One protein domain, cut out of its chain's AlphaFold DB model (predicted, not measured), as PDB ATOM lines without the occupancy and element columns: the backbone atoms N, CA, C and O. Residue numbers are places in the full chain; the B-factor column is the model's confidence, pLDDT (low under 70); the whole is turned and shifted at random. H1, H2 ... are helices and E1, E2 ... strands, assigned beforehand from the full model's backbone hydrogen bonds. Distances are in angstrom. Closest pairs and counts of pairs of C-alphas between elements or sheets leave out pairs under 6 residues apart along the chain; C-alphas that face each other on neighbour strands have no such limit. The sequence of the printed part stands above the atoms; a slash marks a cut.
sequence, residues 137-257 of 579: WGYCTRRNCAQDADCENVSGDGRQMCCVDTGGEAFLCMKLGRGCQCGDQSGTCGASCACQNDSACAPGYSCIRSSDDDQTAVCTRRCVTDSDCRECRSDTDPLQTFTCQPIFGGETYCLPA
ATOM      1  N   TRP A 137     -24.717   5.158  29.151       83.50
ATOM      2  CA  TRP A 137     -25.725   5.433  28.135       83.50
ATOM      3  C   TRP A 137     -25.225   6.474  27.120       83.50
ATOM      4  O   TRP A 137     -24.328   7.276  27.389       83.50
ATOM      5  N   GLY A 138     -25.835   6.479  25.940       89.69
ATOM      6  CA  GLY A 138     -25.538   7.366  24.821       89.69
ATOM      7  C   GLY A 138     -26.795   7.835  24.094       89.69
ATOM      8  O   GLY A 138     -27.908   7.733  24.617       89.69
ATOM      9  N   TYR A 139     -26.620   8.341  22.875       92.38
ATOM     10  CA  TYR A 139     -27.736   8.616  21.967       92.38
ATOM     11  C   TYR A 139     -27.552   7.900  20.639       92.38
ATOM     12  O   TYR A 139     -26.429   7.770  20.144       92.38
ATOM     13  N   CYS A 140     -28.666   7.483  20.044       93.75
ATOM     14  CA  CYS A 140     -28.650   6.907  18.713       93.75
ATOM     15  C   CYS A 140     -28.161   7.943  17.701       93.75
ATOM     16  O   CYS A 140     -28.736   9.026  17.560       93.75
ATOM     17  N   THR A 141     -27.081   7.605  17.008       94.06
ATOM     18  CA  THR A 141     -26.423   8.444  16.013       94.06
ATOM     19  C   THR A 141     -26.382   7.742  14.668       94.06
ATOM     20  O   THR A 141     -26.218   6.528  14.593       94.06
ATOM     21  N   ARG A 142     -26.470   8.514  13.586       93.88
ATOM     22  CA  ARG A 142     -26.219   8.030  12.231       93.88
ATOM     23  C   ARG A 142     -24.750   8.261  11.875       93.88
ATOM     24  O   ARG A 142     -24.244   9.373  12.019       93.88
ATOM     25  N   ARG A 143     -24.092   7.217  11.358       91.56
ATOM     26  CA  ARG A 143     -22.782   7.313  10.693       91.56
ATOM     27  C   ARG A 143     -22.927   7.819   9.261       91.56
ATOM     28  O   ARG A 143     -23.880   7.472   8.569       91.56
ATOM     29  N   ASN A 144     -21.912   8.540   8.802       91.50
ATOM     30  CA  ASN A 144     -21.768   9.075   7.451       91.50
ATOM     31  C   ASN A 144     -22.892  10.036   7.045       91.50
ATOM     32  O   ASN A 144     -23.379   9.980   5.916       91.50
ATOM     33  N   CYS A 145     -23.315  10.910   7.958       92.31
ATOM     34  CA  CYS A 145     -24.113  12.067   7.563       92.31
ATOM     35  C   CYS A 145     -23.295  12.963   6.608       92.31
ATOM     36  O   CYS A 145     -22.071  13.031   6.704       92.31
ATOM     37  N   ALA A 146     -23.957  13.615   5.656       90.88
ATOM     38  CA  ALA A 146     -23.327  14.549   4.722       90.88
ATOM     39  C   ALA A 146     -23.617  16.012   5.093       90.88
ATOM     40  O   ALA A 146     -22.861  16.908   4.722       90.88
ATOM     41  N   GLN A 147     -24.724  16.254   5.793       91.75
ATOM     42  CA  GLN A 147     -25.199  17.574   6.205       91.75
ATOM     43  C   GLN A 147     -26.055  17.461   7.473       91.75
ATOM     44  O   GLN A 147     -26.605  16.400   7.767       91.75
ATOM     45  N   ASP A 148     -26.245  18.568   8.195       90.75
ATOM     46  CA  ASP A 148     -27.050  18.595   9.430       90.75
ATOM     47  C   ASP A 148     -28.499  18.139   9.228       90.75
ATOM     48  O   ASP A 148     -29.102  17.562  10.128       90.75
ATOM     49  N   ALA A 149     -29.055  18.341   8.030       90.81
ATOM     50  CA  ALA A 149     -30.395  17.866   7.687       90.81
ATOM     51  C   ALA A 149     -30.519  16.329   7.726       90.81
ATOM     52  O   ALA A 149     -31.627  15.811   7.834       90.81
ATOM     53  N   ASP A 150     -29.401  15.600   7.676       90.88
ATOM     54  CA  ASP A 150     -29.382  14.145   7.824       90.88
ATOM     55  C   ASP A 150     -29.462  13.709   9.301       90.88
ATOM     56  O   ASP A 150     -29.622  12.517   9.578       90.88
ATOM     57  N   CYS A 151     -29.355  14.662  10.234       92.31
ATOM     58  CA  CYS A 151     -29.339  14.484  11.682       92.31
ATOM     59  C   CYS A 151     -30.602  15.074  12.330       92.31
ATOM     60  O   CYS A 151     -30.531  15.914  13.221       92.31
ATOM     61  N   GLU A 152     -31.787  14.653  11.893       90.94
ATOM     62  CA  GLU A 152     -33.035  15.084  12.530       90.94
ATOM     63  C   GLU A 152     -33.191  14.423  13.911       90.94
ATOM     64  O   GLU A 152     -33.250  13.198  14.023       90.94
ATOM     65  N   ASN A 153     -33.243  15.232  14.976       86.75
ATOM     66  CA  ASN A 153     -33.497  14.728  16.325       86.75
ATOM     67  C   ASN A 153     -34.976  14.357  16.477       86.75
ATOM     68  O   ASN A 153     -35.825  15.239  16.622       86.75
ATOM     69  N   VAL A 154     -35.281  13.062  16.523       87.50
ATOM     70  CA  VAL A 154     -36.671  12.599  16.648       87.50
ATOM     71  C   VAL A 154     -37.180  12.581  18.092       87.50
ATOM     72  O   VAL A 154     -38.376  12.410  18.306       87.50
ATOM     73  N   SER A 155     -36.307  12.789  19.089       81.81
ATOM     74  CA  SER A 155     -36.691  12.731  20.511       81.81
ATOM     75  C   SER A 155     -37.575  13.898  20.971       81.81
ATOM     76  O   SER A 155     -38.211  13.812  22.018       81.81
ATOM     77  N   GLY A 156     -37.625  15.006  20.218       77.12
ATOM     78  CA  GLY A 156     -38.485  16.157  20.529       77.12
ATOM     79  C   GLY A 156     -38.124  16.920  21.816       77.12
ATOM     80  O   GLY A 156     -38.884  17.780  22.255       77.12
ATOM     81  N   ASP A 157     -36.960  16.659  22.414       80.00
ATOM     82  CA  ASP A 157     -36.522  17.227  23.700       80.00
ATOM     83  C   ASP A 157     -36.040  18.695  23.638       80.00
ATOM     84  O   ASP A 157     -35.660  19.299  24.656       80.00
ATOM     85  N   GLY A 158     -36.085  19.285  22.440       81.81
ATOM     86  CA  GLY A 158     -35.644  20.647  22.147       81.81
ATOM     87  C   GLY A 158     -34.129  20.789  21.970       81.81
ATOM     88  O   GLY A 158     -33.626  21.912  22.004       81.81
ATOM     89  N   ARG A 159     -33.394  19.680  21.818       86.31
ATOM     90  CA  ARG A 159     -31.965  19.681  21.466       86.31
ATOM     91  C   ARG A 159     -31.795  19.482  19.959       86.31
ATOM     92  O   ARG A 159     -32.585  18.779  19.331       86.31
ATOM     93  N   GLN A 160     -30.770  20.086  19.368       90.06
ATOM     94  CA  GLN A 160     -30.416  19.849  17.965       90.06
ATOM     95  C   GLN A 160     -29.403  18.696  17.865       90.06
ATOM     96  O   GLN A 160     -28.631  18.466  18.798       90.06
ATOM     97  N   MET A 161     -29.424  17.962  16.753       91.62
ATOM     98  CA  MET A 161     -28.373  17.015  16.374       91.62
ATOM     99  C   MET A 161     -27.655  17.578  15.143       91.62
ATOM    100  O   MET A 161     -28.307  18.131  14.258       91.62
ATOM    101  N   CYS A 162     -26.332  17.462  15.099       94.00
ATOM    102  CA  CYS A 162     -25.501  18.061  14.052       94.00
ATOM    103  C   CYS A 162     -24.594  17.021  13.427       94.00
ATOM    104  O   CYS A 162     -24.153  16.106  14.119       94.00
ATOM    105  N   CYS A 163     -24.311  17.163  12.138       93.94
ATOM    106  CA  CYS A 163     -23.401  16.276  11.445       93.94
ATOM    107  C   CYS A 163     -21.965  16.726  11.696       93.94
ATOM    108  O   CYS A 163     -21.590  17.813  11.269       93.94
ATOM    109  N   VAL A 164     -21.168  15.917  12.394       91.69
ATOM    110  CA  VAL A 164     -19.834  16.315  12.860       91.69
ATOM    111  C   VAL A 164     -18.759  15.356  12.379       91.69
ATOM    112  O   VAL A 164     -18.923  14.143  12.475       91.69
ATOM    113  N   ASP A 165     -17.655  15.904  11.875       88.50
ATOM    114  CA  ASP A 165     -16.461  15.137  11.523       88.50
ATOM    115  C   ASP A 165     -15.673  14.776  12.791       88.50
ATOM    116  O   ASP A 165     -15.082  15.644  13.434       88.50
ATOM    117  N   THR A 166     -15.631  13.493  13.157       79.69
ATOM    118  CA  THR A 166     -14.910  13.034  14.355       79.69
ATOM    119  C   THR A 166     -13.463  12.631  14.068       79.69
ATOM    120  O   THR A 166     -12.966  11.653  14.625       79.69
ATOM    121  N   GLY A 167     -12.774  13.362  13.189       73.00
ATOM    122  CA  GLY A 167     -11.346  13.162  12.916       73.00
ATOM    123  C   GLY A 167     -11.043  12.364  11.647       73.00
ATOM    124  O   GLY A 167     -10.009  11.705  11.567       73.00
ATOM    125  N   GLY A 168     -11.922  12.427  10.648       68.44
ATOM    126  CA  GLY A 168     -11.698  11.926   9.293       68.44
ATOM    127  C   GLY A 168     -12.058  10.458   9.061       68.44
ATOM    128  O   GLY A 168     -11.990  10.000   7.920       68.44
ATOM    129  N   GLU A 169     -12.454   9.712  10.097       74.69
ATOM    130  CA  GLU A 169     -12.889   8.313   9.954       74.69
ATOM    131  C   GLU A 169     -14.372   8.191   9.583       74.69
ATOM    132  O   GLU A 169     -14.743   7.328   8.784       74.69
ATOM    133  N   ALA A 170     -15.222   9.055  10.145       83.06
ATOM    134  CA  ALA A 170     -16.648   9.114   9.853       83.06
ATOM    135  C   ALA A 170     -17.241  10.469  10.265       83.06
ATOM    136  O   ALA A 170     -16.762  11.122  11.190       83.06
ATOM    137  N   PHE A 171     -18.340  10.840   9.613       89.75
ATOM    138  CA  PHE A 171     -19.226  11.898  10.088       89.75
ATOM    139  C   PHE A 171     -20.307  11.285  10.983       89.75
ATOM    140  O   PHE A 171     -20.911  10.276  10.611       89.75
ATOM    141  N   LEU A 172     -20.560  11.862  12.152       93.00
ATOM    142  CA  LEU A 172     -21.515  11.355  13.139       93.00
ATOM    143  C   LEU A 172     -22.551  12.423  13.487       93.00
ATOM    144  O   LEU A 172     -22.215  13.591  13.664       93.00
ATOM    145  N   CYS A 173     -23.811  12.019  13.642       94.62
ATOM    146  CA  CYS A 173     -24.841  12.903  14.183       94.62
ATOM    147  C   CYS A 173     -24.679  13.045  15.702       94.62
ATOM    148  O   CYS A 173     -24.929  12.096  16.446       94.62
ATOM    149  N   MET A 174     -24.298  14.216  16.188       91.31
ATOM    150  CA  MET A 174     -24.030  14.444  17.607       91.31
ATOM    151  C   MET A 174     -25.073  15.353  18.242       91.31
ATOM    152  O   MET A 174     -25.461  16.361  17.653       91.31
ATOM    153  N   LYS A 175     -25.496  15.019  19.465       90.44
ATOM    154  CA  LYS A 175     -26.484  15.799  20.213       90.44
ATOM    155  C   LYS A 175     -25.847  17.010  20.879       90.44
ATOM    156  O   LYS A 175     -24.805  16.887  21.526       90.44
ATOM    157  N   LEU A 176     -26.495  18.162  20.744       89.50
ATOM    158  CA  LEU A 176     -26.073  19.414  21.370       89.50
ATOM    159  C   LEU A 176     -26.800  19.687  22.694       89.50
ATOM    160  O   LEU A 176     -27.756  18.994  23.060       89.50
ATOM    161  N   GLY A 177     -26.358  20.729  23.403       81.38
ATOM    162  CA  GLY A 177     -27.086  21.285  24.543       81.38
ATOM    163  C   GLY A 177     -28.455  21.855  24.139       81.38
ATOM    164  O   GLY A 177     -28.774  22.052  22.960       81.38
ATOM    165  N   ARG A 178     -29.316  22.114  25.127       83.00
ATOM    166  CA  ARG A 178     -30.660  22.650  24.867       83.00
ATOM    167  C   ARG A 178     -30.569  24.100  24.383       83.00
ATOM    168  O   ARG A 178     -29.957  24.934  25.036       83.00
ATOM    169  N   GLY A 179     -31.232  24.405  23.265       85.06
ATOM    170  CA  GLY A 179     -31.229  25.749  22.667       85.06
ATOM    171  C   GLY A 179     -29.983  26.089  21.843       85.06
ATOM    172  O   GLY A 179     -29.887  27.204  21.336       85.06
ATOM    173  N   CYS A 180     -29.055  25.146  21.681       88.31
ATOM    174  CA  CYS A 180     -27.862  25.313  20.861       88.31
ATOM    175  C   CYS A 180     -28.164  25.061  19.378       88.31
ATOM    176  O   CYS A 180     -29.081  24.309  19.042       88.31
ATOM    177  N   GLN A 181     -27.364  25.669  18.502       91.25
ATOM    178  CA  GLN A 181     -27.409  25.458  17.053       91.25
ATOM    179  C   GLN A 181     -26.107  24.833  16.565       91.25
ATOM    180  O   GLN A 181     -25.059  25.076  17.168       91.25
ATOM    181  N   CYS A 182     -26.170  24.069  15.472       92.44
ATOM    182  CA  CYS A 182     -24.977  23.510  14.836       92.44
ATOM    183  C   CYS A 182     -23.952  24.605  14.537       92.44
ATOM    184  O   CYS A 182     -24.302  25.668  14.018       92.44
ATOM    185  N   GLY A 183     -22.702  24.355  14.925       89.00
ATOM    186  CA  GLY A 183     -21.580  25.195  14.536       89.00
ATOM    187  C   GLY A 183     -21.232  25.024  13.058       89.00
ATOM    188  O   GLY A 183     -21.768  24.160  12.366       89.00
ATOM    189  N   ASP A 184     -20.330  25.866  12.567       90.94
ATOM    190  CA  ASP A 184     -19.851  25.835  11.181       90.94
ATOM    191  C   ASP A 184     -18.563  25.011  11.000       90.94
ATOM    192  O   ASP A 184     -17.965  25.049   9.925       90.94
ATOM    193  N   GLN A 185     -18.132  24.285  12.043       88.25
ATOM    194  CA  GLN A 185     -16.869  23.539  12.095       88.25
ATOM    195  C   GLN A 185     -15.652  24.380  11.672       88.25
ATOM    196  O   GLN A 185     -14.755  23.908  10.972       88.25
ATOM    197  N   SER A 186     -15.614  25.657  12.061       93.06
ATOM    198  CA  SER A 186     -14.469  26.540  11.798       93.06
ATOM    199  C   SER A 186     -13.573  26.765  13.020       93.06
ATOM    200  O   SER A 186     -12.457  27.273  12.880       93.06
ATOM    201  N   GLY A 187     -14.028  26.368  14.212       92.19
ATOM    202  CA  GLY A 187     -13.335  26.574  15.478       92.19
ATOM    203  C   GLY A 187     -12.018  25.809  15.545       92.19
ATOM    204  O   GLY A 187     -11.985  24.581  15.532       92.19
ATOM    205  N   THR A 188     -10.910  26.534  15.634       94.44
ATOM    206  CA  THR A 188      -9.578  25.941  15.837       94.44
ATOM    207  C   THR A 188      -9.236  25.890  17.327       94.44
ATOM    208  O   THR A 188     -10.052  26.253  18.172       94.44
ATOM    209  N   CYS A 189      -8.042  25.410  17.683       93.69
ATOM    210  CA  CYS A 189      -7.653  25.280  19.085       93.69
ATOM    211  C   CYS A 189      -7.794  26.602  19.863       93.69
ATOM    212  O   CYS A 189      -7.171  27.608  19.522       93.69
ATOM    213  N   GLY A 190      -8.580  26.570  20.937       91.06
ATOM    214  CA  GLY A 190      -8.917  27.691  21.805       91.06
ATOM    215  C   GLY A 190     -10.210  28.428  21.450       91.06
ATOM    216  O   GLY A 190     -10.695  29.192  22.285       91.06
ATOM    217  N   ALA A 191     -10.811  28.160  20.285       94.56
ATOM    218  CA  ALA A 191     -12.145  28.655  19.961       94.56
ATOM    219  C   ALA A 191     -13.179  28.086  20.941       94.56
ATOM    220  O   ALA A 191     -13.066  26.938  21.380       94.56
ATOM    221  N   SER A 192     -14.193  28.878  21.284       91.88
ATOM    222  CA  SER A 192     -15.275  28.392  22.142       91.88
ATOM    223  C   SER A 192     -16.118  27.360  21.398       91.88
ATOM    224  O   SER A 192     -16.540  27.592  20.267       91.88
ATOM    225  N   CYS A 193     -16.396  26.242  22.060       92.88
ATOM    226  CA  CYS A 193     -17.365  25.243  21.610       92.88
ATOM    227  C   CYS A 193     -18.505  25.058  22.619       92.88
ATOM    228  O   CYS A 193     -19.268  24.089  22.541       92.88
ATOM    229  N   ALA A 194     -18.639  25.995  23.566       89.44
ATOM    230  CA  ALA A 194     -19.730  26.022  24.527       89.44
ATOM    231  C   ALA A 194     -21.079  25.921  23.800       89.44
ATOM    232  O   ALA A 194     -21.295  26.579  22.780       89.44
ATOM    233  N   CYS A 195     -21.993  25.091  24.315       88.00
ATOM    234  CA  CYS A 195     -23.295  24.770  23.705       88.00
ATOM    235  C   CYS A 195     -23.211  23.905  22.416       88.00
ATOM    236  O   CYS A 195     -24.054  23.033  22.195       88.00
ATOM    237  N   GLN A 196     -22.211  24.122  21.556       89.62
ATOM    238  CA  GLN A 196     -22.132  23.555  20.200       89.62
ATOM    239  C   GLN A 196     -21.315  22.257  20.089       89.62
ATOM    240  O   GLN A 196     -21.392  21.583  19.062       89.62
ATOM    241  N   ASN A 197     -20.576  21.862  21.126       88.00
ATOM    242  CA  ASN A 197     -19.759  20.639  21.148       88.00
ATOM    243  C   ASN A 197     -18.803  20.568  19.939       88.00
ATOM    244  O   ASN A 197     -18.415  21.611  19.407       88.00
ATOM    245  N   ASP A 198     -18.423  19.373  19.462       89.31
ATOM    246  CA  ASP A 198     -17.491  19.291  18.324       89.31
ATOM    247  C   ASP A 198     -18.090  19.844  17.014       89.31
ATOM    248  O   ASP A 198     -17.349  20.047  16.063       89.31
ATOM    249  N   SER A 199     -19.389  20.187  16.952       89.88
ATOM    250  CA  SER A 199     -19.953  20.859  15.765       89.88
ATOM    251  C   SER A 199     -19.414  22.281  15.558       89.88
ATOM    252  O   SER A 199     -19.467  22.800  14.446       89.88
ATOM    253  N   ALA A 200     -18.870  22.917  16.603       92.12
ATOM    254  CA  ALA A 200     -18.142  24.177  16.463       92.12
ATOM    255  C   ALA A 200     -16.700  23.982  15.985       92.12
ATOM    256  O   ALA A 200     -16.122  24.905  15.415       92.12
ATOM    257  N   CYS A 201     -16.112  22.808  16.214       93.94
ATOM    258  CA  CYS A 201     -14.691  22.582  16.010       93.94
ATOM    259  C   CYS A 201     -14.387  22.135  14.581       93.94
ATOM    260  O   CYS A 201     -15.125  21.360  13.978       93.94
ATOM    261  N   ALA A 202     -13.282  22.632  14.037       92.62
ATOM    262  CA  ALA A 202     -12.785  22.214  12.741       92.62
ATOM    263  C   ALA A 202     -12.322  20.748  12.765       92.62
ATOM    264  O   ALA A 202     -11.913  20.252  13.820       92.62
ATOM    265  N   PRO A 203     -12.321  20.056  11.609       88.69
ATOM    266  CA  PRO A 203     -11.832  18.686  11.521       88.69
ATOM    267  C   PRO A 203     -10.437  18.518  12.140       88.69
ATOM    268  O   PRO A 203      -9.511  19.277  11.841       88.69
ATOM    269  N   GLY A 204     -10.290  17.514  13.008       86.69
ATOM    270  CA  GLY A 204      -9.054  17.246  13.755       86.69
ATOM    271  C   GLY A 204      -8.940  17.963  15.108       86.69
ATOM    272  O   GLY A 204      -7.961  17.737  15.822       86.69
ATOM    273  N   TYR A 205      -9.928  18.778  15.481       91.12
ATOM    274  CA  TYR A 205     -10.079  19.332  16.824       91.12
ATOM    275  C   TYR A 205     -11.267  18.669  17.542       91.12
ATOM    276  O   TYR A 205     -12.230  18.237  16.914       91.12
ATOM    277  N   SER A 206     -11.200  18.589  18.868       90.56
ATOM    278  CA  SER A 206     -12.260  18.080  19.742       90.56
ATOM    279  C   SER A 206     -12.630  19.148  20.765       90.56
ATOM    280  O   SER A 206     -11.761  19.838  21.291       90.56
ATOM    281  N   CYS A 207     -13.909  19.285  21.060       90.75
ATOM    282  CA  CYS A 207     -14.440  20.126  22.112       90.75
ATOM    283  C   CYS A 207     -14.274  19.425  23.462       90.75
ATOM    284  O   CYS A 207     -14.959  18.444  23.759       90.75
ATOM    285  N   ILE A 208     -13.384  19.944  24.307       86.81
ATOM    286  CA  ILE A 208     -13.277  19.472  25.690       86.81
ATOM    287  C   ILE A 208     -14.181  20.313  26.579       86.81
ATOM    288  O   ILE A 208     -14.116  21.543  26.567       86.81
ATOM    289  N   ARG A 209     -15.015  19.623  27.360       82.12
ATOM    290  CA  ARG A 209     -16.002  20.201  28.273       82.12
ATOM    291  C   ARG A 209     -16.197  19.313  29.497       82.12
ATOM    292  O   ARG A 209     -16.097  18.092  29.402       82.12
ATOM    293  N   SER A 210     -16.531  19.927  30.623       67.88
ATOM    294  CA  SER A 210     -16.891  19.243  31.869       67.88
ATOM    295  C   SER A 210     -18.355  18.786  31.906       67.88
ATOM    296  O   SER A 210     -18.679  17.804  32.570       67.88
ATOM    297  N   SER A 211     -19.254  19.476  31.196       70.69
ATOM    298  CA  SER A 211     -20.693  19.185  31.176       70.69
ATOM    299  C   SER A 211     -21.382  19.718  29.910       70.69
ATOM    300  O   SER A 211     -20.751  20.375  29.082       70.69
ATOM    301  N   ASP A 212     -22.686  19.437  29.758       69.06
ATOM    302  CA  ASP A 212     -23.491  19.930  28.628       69.06
ATOM    303  C   ASP A 212     -23.614  21.462  28.573       69.06
ATOM    304  O   ASP A 212     -23.763  22.016  27.483       69.06
ATOM    305  N   ASP A 213     -23.491  22.128  29.722       73.62
ATOM    306  CA  ASP A 213     -23.684  23.571  29.884       73.62
ATOM    307  C   ASP A 213     -22.366  24.312  30.181       73.62
ATOM    308  O   ASP A 213     -22.373  25.466  30.620       73.62
ATOM    309  N   ASP A 214     -21.224  23.659  29.947       76.50
ATOM    310  CA  ASP A 214     -19.905  24.220  30.221       76.50
ATOM    311  C   ASP A 214     -19.596  25.410  29.297       76.50
ATOM    312  O   ASP A 214     -19.246  25.262  28.124       76.50
ATOM    313  N   GLN A 215     -19.703  26.615  29.856       83.00
ATOM    314  CA  GLN A 215     -19.391  27.871  29.170       83.00
ATOM    315  C   GLN A 215     -17.889  28.065  28.919       83.00
ATOM    316  O   GLN A 215     -17.500  28.997  28.216       83.00
ATOM    317  N   THR A 216     -17.044  27.215  29.502       80.75
ATOM    318  CA  THR A 216     -15.587  27.233  29.336       80.75
ATOM    319  C   THR A 216     -15.092  26.209  28.316       80.75
ATOM    320  O   THR A 216     -13.886  26.110  28.096       80.75
ATOM    321  N   ALA A 217     -16.006  25.483  27.662       87.44
ATOM    322  CA  ALA A 217     -15.663  24.487  26.660       87.44
ATOM    323  C   ALA A 217     -14.907  25.108  25.476       87.44
ATOM    324  O   ALA A 217     -15.363  26.080  24.861       87.44
ATOM    325  N   VAL A 218     -13.763  24.516  25.134       92.31
ATOM    326  CA  VAL A 218     -12.902  24.976  24.037       92.31
ATOM    327  C   VAL A 218     -12.581  23.848  23.069       92.31
ATOM    328  O   VAL A 218     -12.340  22.705  23.467       92.31
ATOM    329  N   CYS A 219     -12.532  24.188  21.784       94.56
ATOM    330  CA  CYS A 219     -11.932  23.331  20.779       94.56
ATOM    331  C   CYS A 219     -10.452  23.157  21.108       94.56
ATOM    332  O   CYS A 219      -9.740  24.114  21.404       94.56
ATOM    333  N   THR A 220      -9.964  21.935  21.050       93.56
ATOM    334  CA  THR A 220      -8.579  21.593  21.343       93.56
ATOM    335  C   THR A 220      -8.117  20.470  20.431       93.56
ATOM    336  O   THR A 220      -8.896  19.907  19.674       93.56
ATOM    337  N   ARG A 221      -6.832  20.148  20.463       93.19
ATOM    338  CA  ARG A 221      -6.259  19.019  19.740       93.19
ATOM    339  C   ARG A 221      -5.394  18.194  20.668       93.19
ATOM    340  O   ARG A 221      -4.907  18.706  21.679       93.19
ATOM    341  N   ARG A 222      -5.147  16.950  20.264       90.31
ATOM    342  CA  ARG A 222      -4.116  16.129  20.890       90.31
ATOM    343  C   ARG A 222      -2.753  16.803  20.757       90.31
ATOM    344  O   ARG A 222      -2.441  17.404  19.729       90.31
ATOM    345  N   CYS A 223      -1.945  16.680  21.792       91.06
ATOM    346  CA  CYS A 223      -0.599  17.231  21.864       91.06
ATOM    347  C   CYS A 223       0.341  16.203  22.484       91.06
ATOM    348  O   CYS A 223      -0.107  15.305  23.182       91.06
ATOM    349  N   VAL A 224       1.640  16.325  22.241       85.75
ATOM    350  CA  VAL A 224       2.681  15.547  22.934       85.75
ATOM    351  C   VAL A 224       3.492  16.463  23.851       85.75
ATOM    352  O   VAL A 224       3.997  16.035  24.883       85.75
ATOM    353  N   THR A 225       3.616  17.735  23.477       80.69
ATOM    354  CA  THR A 225       4.377  18.758  24.196       80.69
ATOM    355  C   THR A 225       3.637  20.093  24.178       80.69
ATOM    356  O   THR A 225       2.830  20.355  23.287       80.69
ATOM    357  N   ASP A 226       3.997  21.014  25.075       78.56
ATOM    358  CA  ASP A 226       3.492  22.399  25.048       78.56
ATOM    359  C   ASP A 226       3.747  23.118  23.716       78.56
ATOM    360  O   ASP A 226       3.055  24.076  23.366       78.56
ATOM    361  N   SER A 227       4.748  22.674  22.946       84.81
ATOM    362  CA  SER A 227       5.031  23.261  21.637       84.81
ATOM    363  C   SER A 227       3.897  23.038  20.634       84.81
ATOM    364  O   SER A 227       3.634  23.928  19.822       84.81
ATOM    365  N   ASP A 228       3.154  21.939  20.782       89.69
ATOM    366  CA  ASP A 228       1.977  21.618  19.974       89.69
ATOM    367  C   ASP A 228       0.781  22.522  20.319       89.69
ATOM    368  O   ASP A 228      -0.178  22.593  19.559       89.69
ATOM    369  N   CYS A 229       0.830  23.267  21.424       93.06
ATOM    370  CA  CYS A 229      -0.262  24.137  21.866       93.06
ATOM    371  C   CYS A 229      -0.022  25.622  21.573       93.06
ATOM    372  O   CYS A 229      -0.872  26.461  21.856       93.06
ATOM    373  N   ARG A 230       1.111  25.973  20.948       90.56
ATOM    374  CA  ARG A 230       1.491  27.375  20.676       90.56
ATOM    375  C   ARG A 230       0.580  28.101  19.690       90.56
ATOM    376  O   ARG A 230       0.569  29.331  19.674       90.56
ATOM    377  N   GLU A 231      -0.120  27.365  18.833       91.88
ATOM    378  CA  GLU A 231      -1.070  27.941  17.876       91.88
ATOM    379  C   GLU A 231      -2.451  28.194  18.483       91.88
ATOM    380  O   GLU A 231      -3.229  28.947  17.903       91.88
ATOM    381  N   CYS A 232      -2.743  27.593  19.640       92.19
ATOM    382  CA  CYS A 232      -4.033  27.720  20.292       92.19
ATOM    383  C   CYS A 232      -4.235  29.144  20.808       92.19
ATOM    384  O   CYS A 232      -3.344  29.719  21.442       92.19
ATOM    385  N   ARG A 233      -5.410  29.716  20.544       91.94
ATOM    386  CA  ARG A 233      -5.773  31.064  20.990       91.94
ATOM    387  C   ARG A 233      -7.222  31.095  21.425       91.94
ATOM    388  O   ARG A 233      -8.086  30.606  20.713       91.94
ATOM    389  N   SER A 234      -7.475  31.708  22.579       87.56
ATOM    390  CA  SER A 234      -8.842  31.985  23.000       87.56
ATOM    391  C   SER A 234      -9.368  33.221  22.277       87.56
ATOM    392  O   SER A 234      -8.713  34.267  22.262       87.56
ATOM    393  N   ASP A 235     -10.570  33.101  21.715       85.12
ATOM    394  CA  ASP A 235     -11.278  34.218  21.082       85.12
ATOM    395  C   ASP A 235     -11.690  35.288  22.104       85.12
ATOM    396  O   ASP A 235     -11.794  36.472  21.777       85.12
ATOM    397  N   THR A 236     -11.918  34.879  23.354       81.81
ATOM    398  CA  THR A 236     -12.350  35.768  24.441       81.81
ATOM    399  C   THR A 236     -11.178  36.349  25.226       81.81
ATOM    400  O   THR A 236     -11.296  37.444  25.775       81.81
ATOM    401  N   ASP A 237     -10.038  35.654  25.254       83.00
ATOM    402  CA  ASP A 237      -8.821  36.090  25.935       83.00
ATOM    403  C   ASP A 237      -7.571  35.806  25.081       83.00
ATOM    404  O   ASP A 237      -6.950  34.749  25.202       83.00
ATOM    405  N   PRO A 238      -7.138  36.758  24.237       84.88
ATOM    406  CA  PRO A 238      -5.964  36.581  23.382       84.88
ATOM    407  C   PRO A 238      -4.637  36.391  24.134       84.88
ATOM    408  O   PRO A 238      -3.634  36.047  23.502       84.88
ATOM    409  N   LEU A 239      -4.601  36.668  25.446       79.06
ATOM    410  CA  LEU A 239      -3.438  36.440  26.310       79.06
ATOM    411  C   LEU A 239      -3.441  35.042  26.935       79.06
ATOM    412  O   LEU A 239      -2.438  34.642  27.526       79.06
ATOM    413  N   GLN A 240      -4.536  34.295  26.787       82.81
ATOM    414  CA  GLN A 240      -4.640  32.914  27.219       82.81
ATOM    415  C   GLN A 240      -3.588  32.061  26.509       82.81
ATOM    416  O   GLN A 240      -3.653  31.832  25.301       82.81
ATOM    417  N   THR A 241      -2.629  31.556  27.275       83.44
ATOM    418  CA  THR A 241      -1.710  30.515  26.819       83.44
ATOM    419  C   THR A 241      -2.396  29.156  26.907       83.44
ATOM    420  O   THR A 241      -3.318  28.978  27.703       83.44
ATOM    421  N   PHE A 242      -1.960  28.200  26.093       89.19
ATOM    422  CA  PHE A 242      -2.400  26.808  26.149       89.19
ATOM    423  C   PHE A 242      -1.186  25.916  26.395       89.19
ATOM    424  O   PHE A 242      -0.111  26.167  25.847       89.19
ATOM    425  N   THR A 243      -1.366  24.893  27.219       84.62
ATOM    426  CA  THR A 243      -0.344  23.894  27.568       84.62
ATOM    427  C   THR A 243      -0.869  22.508  27.257       84.62
ATOM    428  O   THR A 243      -2.080  22.283  27.266       84.62
ATOM    429  N   CYS A 244       0.044  21.587  26.983       86.25
ATOM    430  CA  CYS A 244      -0.288  20.206  26.730       86.25
ATOM    431  C   CYS A 244      -0.539  19.495  28.055       86.25
ATOM    432  O   CYS A 244       0.387  19.241  28.819       86.25
ATOM    433  N   GLN A 245      -1.805  19.221  28.345       81.38
ATOM    434  CA  GLN A 245      -2.233  18.669  29.623       81.38
ATOM    435  C   GLN A 245      -2.844  17.283  29.409       81.38
ATOM    436  O   GLN A 245      -3.623  17.104  28.469       81.38
ATOM    437  N   PRO A 246      -2.505  16.290  30.248       73.62
ATOM    438  CA  PRO A 246      -3.168  14.999  30.204       73.62
ATOM    439  C   PRO A 246      -4.634  15.166  30.597       73.62
ATOM    440  O   PRO A 246      -4.953  15.826  31.585       73.62
ATOM    441  N   ILE A 247      -5.517  14.546  29.824       72.50
ATOM    442  CA  ILE A 247      -6.884  14.261  30.235       72.50
ATOM    443  C   ILE A 247      -6.985  12.777  30.586       72.50
ATOM    444  O   ILE A 247      -6.130  11.958  30.232       72.50
ATOM    445  N   PHE A 248      -8.022  12.417  31.330       51.66
ATOM    446  CA  PHE A 248      -8.202  11.050  31.806       51.66
ATOM    447  C   PHE A 248      -8.249  10.043  30.652       51.66
ATOM    448  O   PHE A 248      -8.931  10.264  29.654       51.66
ATOM    449  N   GLY A 249      -7.478   8.957  30.786       55.59
ATOM    450  CA  GLY A 249      -7.201   7.987  29.716       55.59
ATOM    451  C   GLY A 249      -5.766   8.030  29.171       55.59
ATOM    452  O   GLY A 249      -5.410   7.205  28.335       55.59
ATOM    453  N   GLY A 250      -4.929   8.962  29.653       62.69
ATOM    454  CA  GLY A 250      -3.515   9.081  29.268       62.69
ATOM    455  C   GLY A 250      -3.284   9.847  27.963       62.69
ATOM    456  O   GLY A 250      -2.139  10.061  27.567       62.69
ATOM    457  N   GLU A 251      -4.355  10.287  27.305       73.94
ATOM    458  CA  GLU A 251      -4.273  11.181  26.159       73.94
ATOM    459  C   GLU A 251      -4.059  12.623  26.626       73.94
ATOM    460  O   GLU A 251      -4.581  13.053  27.650       73.94
ATOM    461  N   THR A 252      -3.290  13.390  25.870       81.00
ATOM    462  CA  THR A 252      -2.909  14.764  26.206       81.00
ATOM    463  C   THR A 252      -3.504  15.736  25.199       81.00
ATOM    464  O   THR A 252      -3.444  15.497  23.993       81.00
ATOM    465  N   TYR A 253      -4.078  16.837  25.685       90.00
ATOM    466  CA  TYR A 253      -4.753  17.854  24.880       90.00
ATOM    467  C   TYR A 253      -4.287  19.265  25.235       90.00
ATOM    468  O   TYR A 253      -3.829  19.539  26.343       90.00
ATOM    469  N   CYS A 254      -4.409  20.186  24.283       92.38
ATOM    470  CA  CYS A 254      -4.081  21.589  24.503       92.38
ATOM    471  C   CYS A 254      -5.167  22.297  25.310       92.38
ATOM    472  O   CYS A 254      -6.195  22.700  24.765       92.38
ATOM    473  N   LEU A 255      -4.939  22.486  26.602       87.81
ATOM    474  CA  LEU A 255      -5.891  23.142  27.490       87.81
ATOM    475  C   LEU A 255      -5.418  24.552  27.857       87.81
ATOM    476  O   LEU A 255      -4.205  24.796  27.887       87.81
ATOM    477  N   PRO A 256      -6.340  25.498  28.124       83.69
ATOM    478  CA  PRO A 256      -5.989  26.831  28.590       83.69
ATOM    479  C   PRO A 256      -5.087  26.735  29.828       83.69
ATOM    480  O   PRO A 256      -5.493  26.257  30.883       83.69
ATOM    481  N   ALA A 257      -3.858  27.233  29.726       72.94
ATOM    482  CA  ALA A 257      -2.842  27.230  30.776       72.94
ATOM    483  C   ALA A 257      -3.129  28.256  31.886       72.94
ATOM    484  O   ALA A 257      -2.206  28.796  32.499       72.94
TER     485      ALA A 257
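This is residues 137 to 257 of the 579 residues of the protein "EGF-like domain-containing protein" of Deltaproteobacteria bacterium (UniProt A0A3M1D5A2). With little regular structure, this is a row of three small strand hairpins, E2-E3, E4-E5 and E6-E7, strung among long loops, with H1 between the first two and H2 packed on the third. The printed part has 121 residues, 43 in named elements, mostly strand: E1 E2 E3 H1 E4 E5 H2 E6 E7. It is compact, radius of gyration of the C-alphas 14.4 A, spanning 42 by 28 by 26 A.

E1 is residues 138 to 141, from C-alpha 138 at (-25.538, 7.366, 24.821). E2 is 159 to 165, 19.0 A long; E3 171 to 178, 21.6 A; H1 197 to 200; E4 206 to 208; E5 218 to 220; H2 226 to 229; E6 242 to 246; E7 252 to 256, ending at (-5.989, 26.831, 28.590).

E1 pairs with no named strand; its closest C-alpha pair with E3 is Thr 141 and Cys 173, 5.1 A. Three antiparallel hairpins have N and O within hydrogen-bond range: E2 and E3 (N 162, O 174, 2.9 A; 149 degrees), E4 and E5 (N 206, O 220, 2.8 A), E6 and E7 (N 243, O 255, 2.9 A). Closest C-alphas are Val 164 and Ser 199 for E2 and H1, 5.4 A, Asp 198 and Cys 207 for H1 and E4, 4.9 A, Thr 220 and Cys 254 for E5 and E7, 5.5 A, and Asp 226 and Cys 244 for H2 and E6, 4.7 A. H1 and H2 are too short for O i to N i+4 pairs.

The printed part has no cut. The links E1 to E2, E3 to H1 and H2 to E6 are long. The pLDDT is under 70 at residues 168, 210, 212 and 248 to 250.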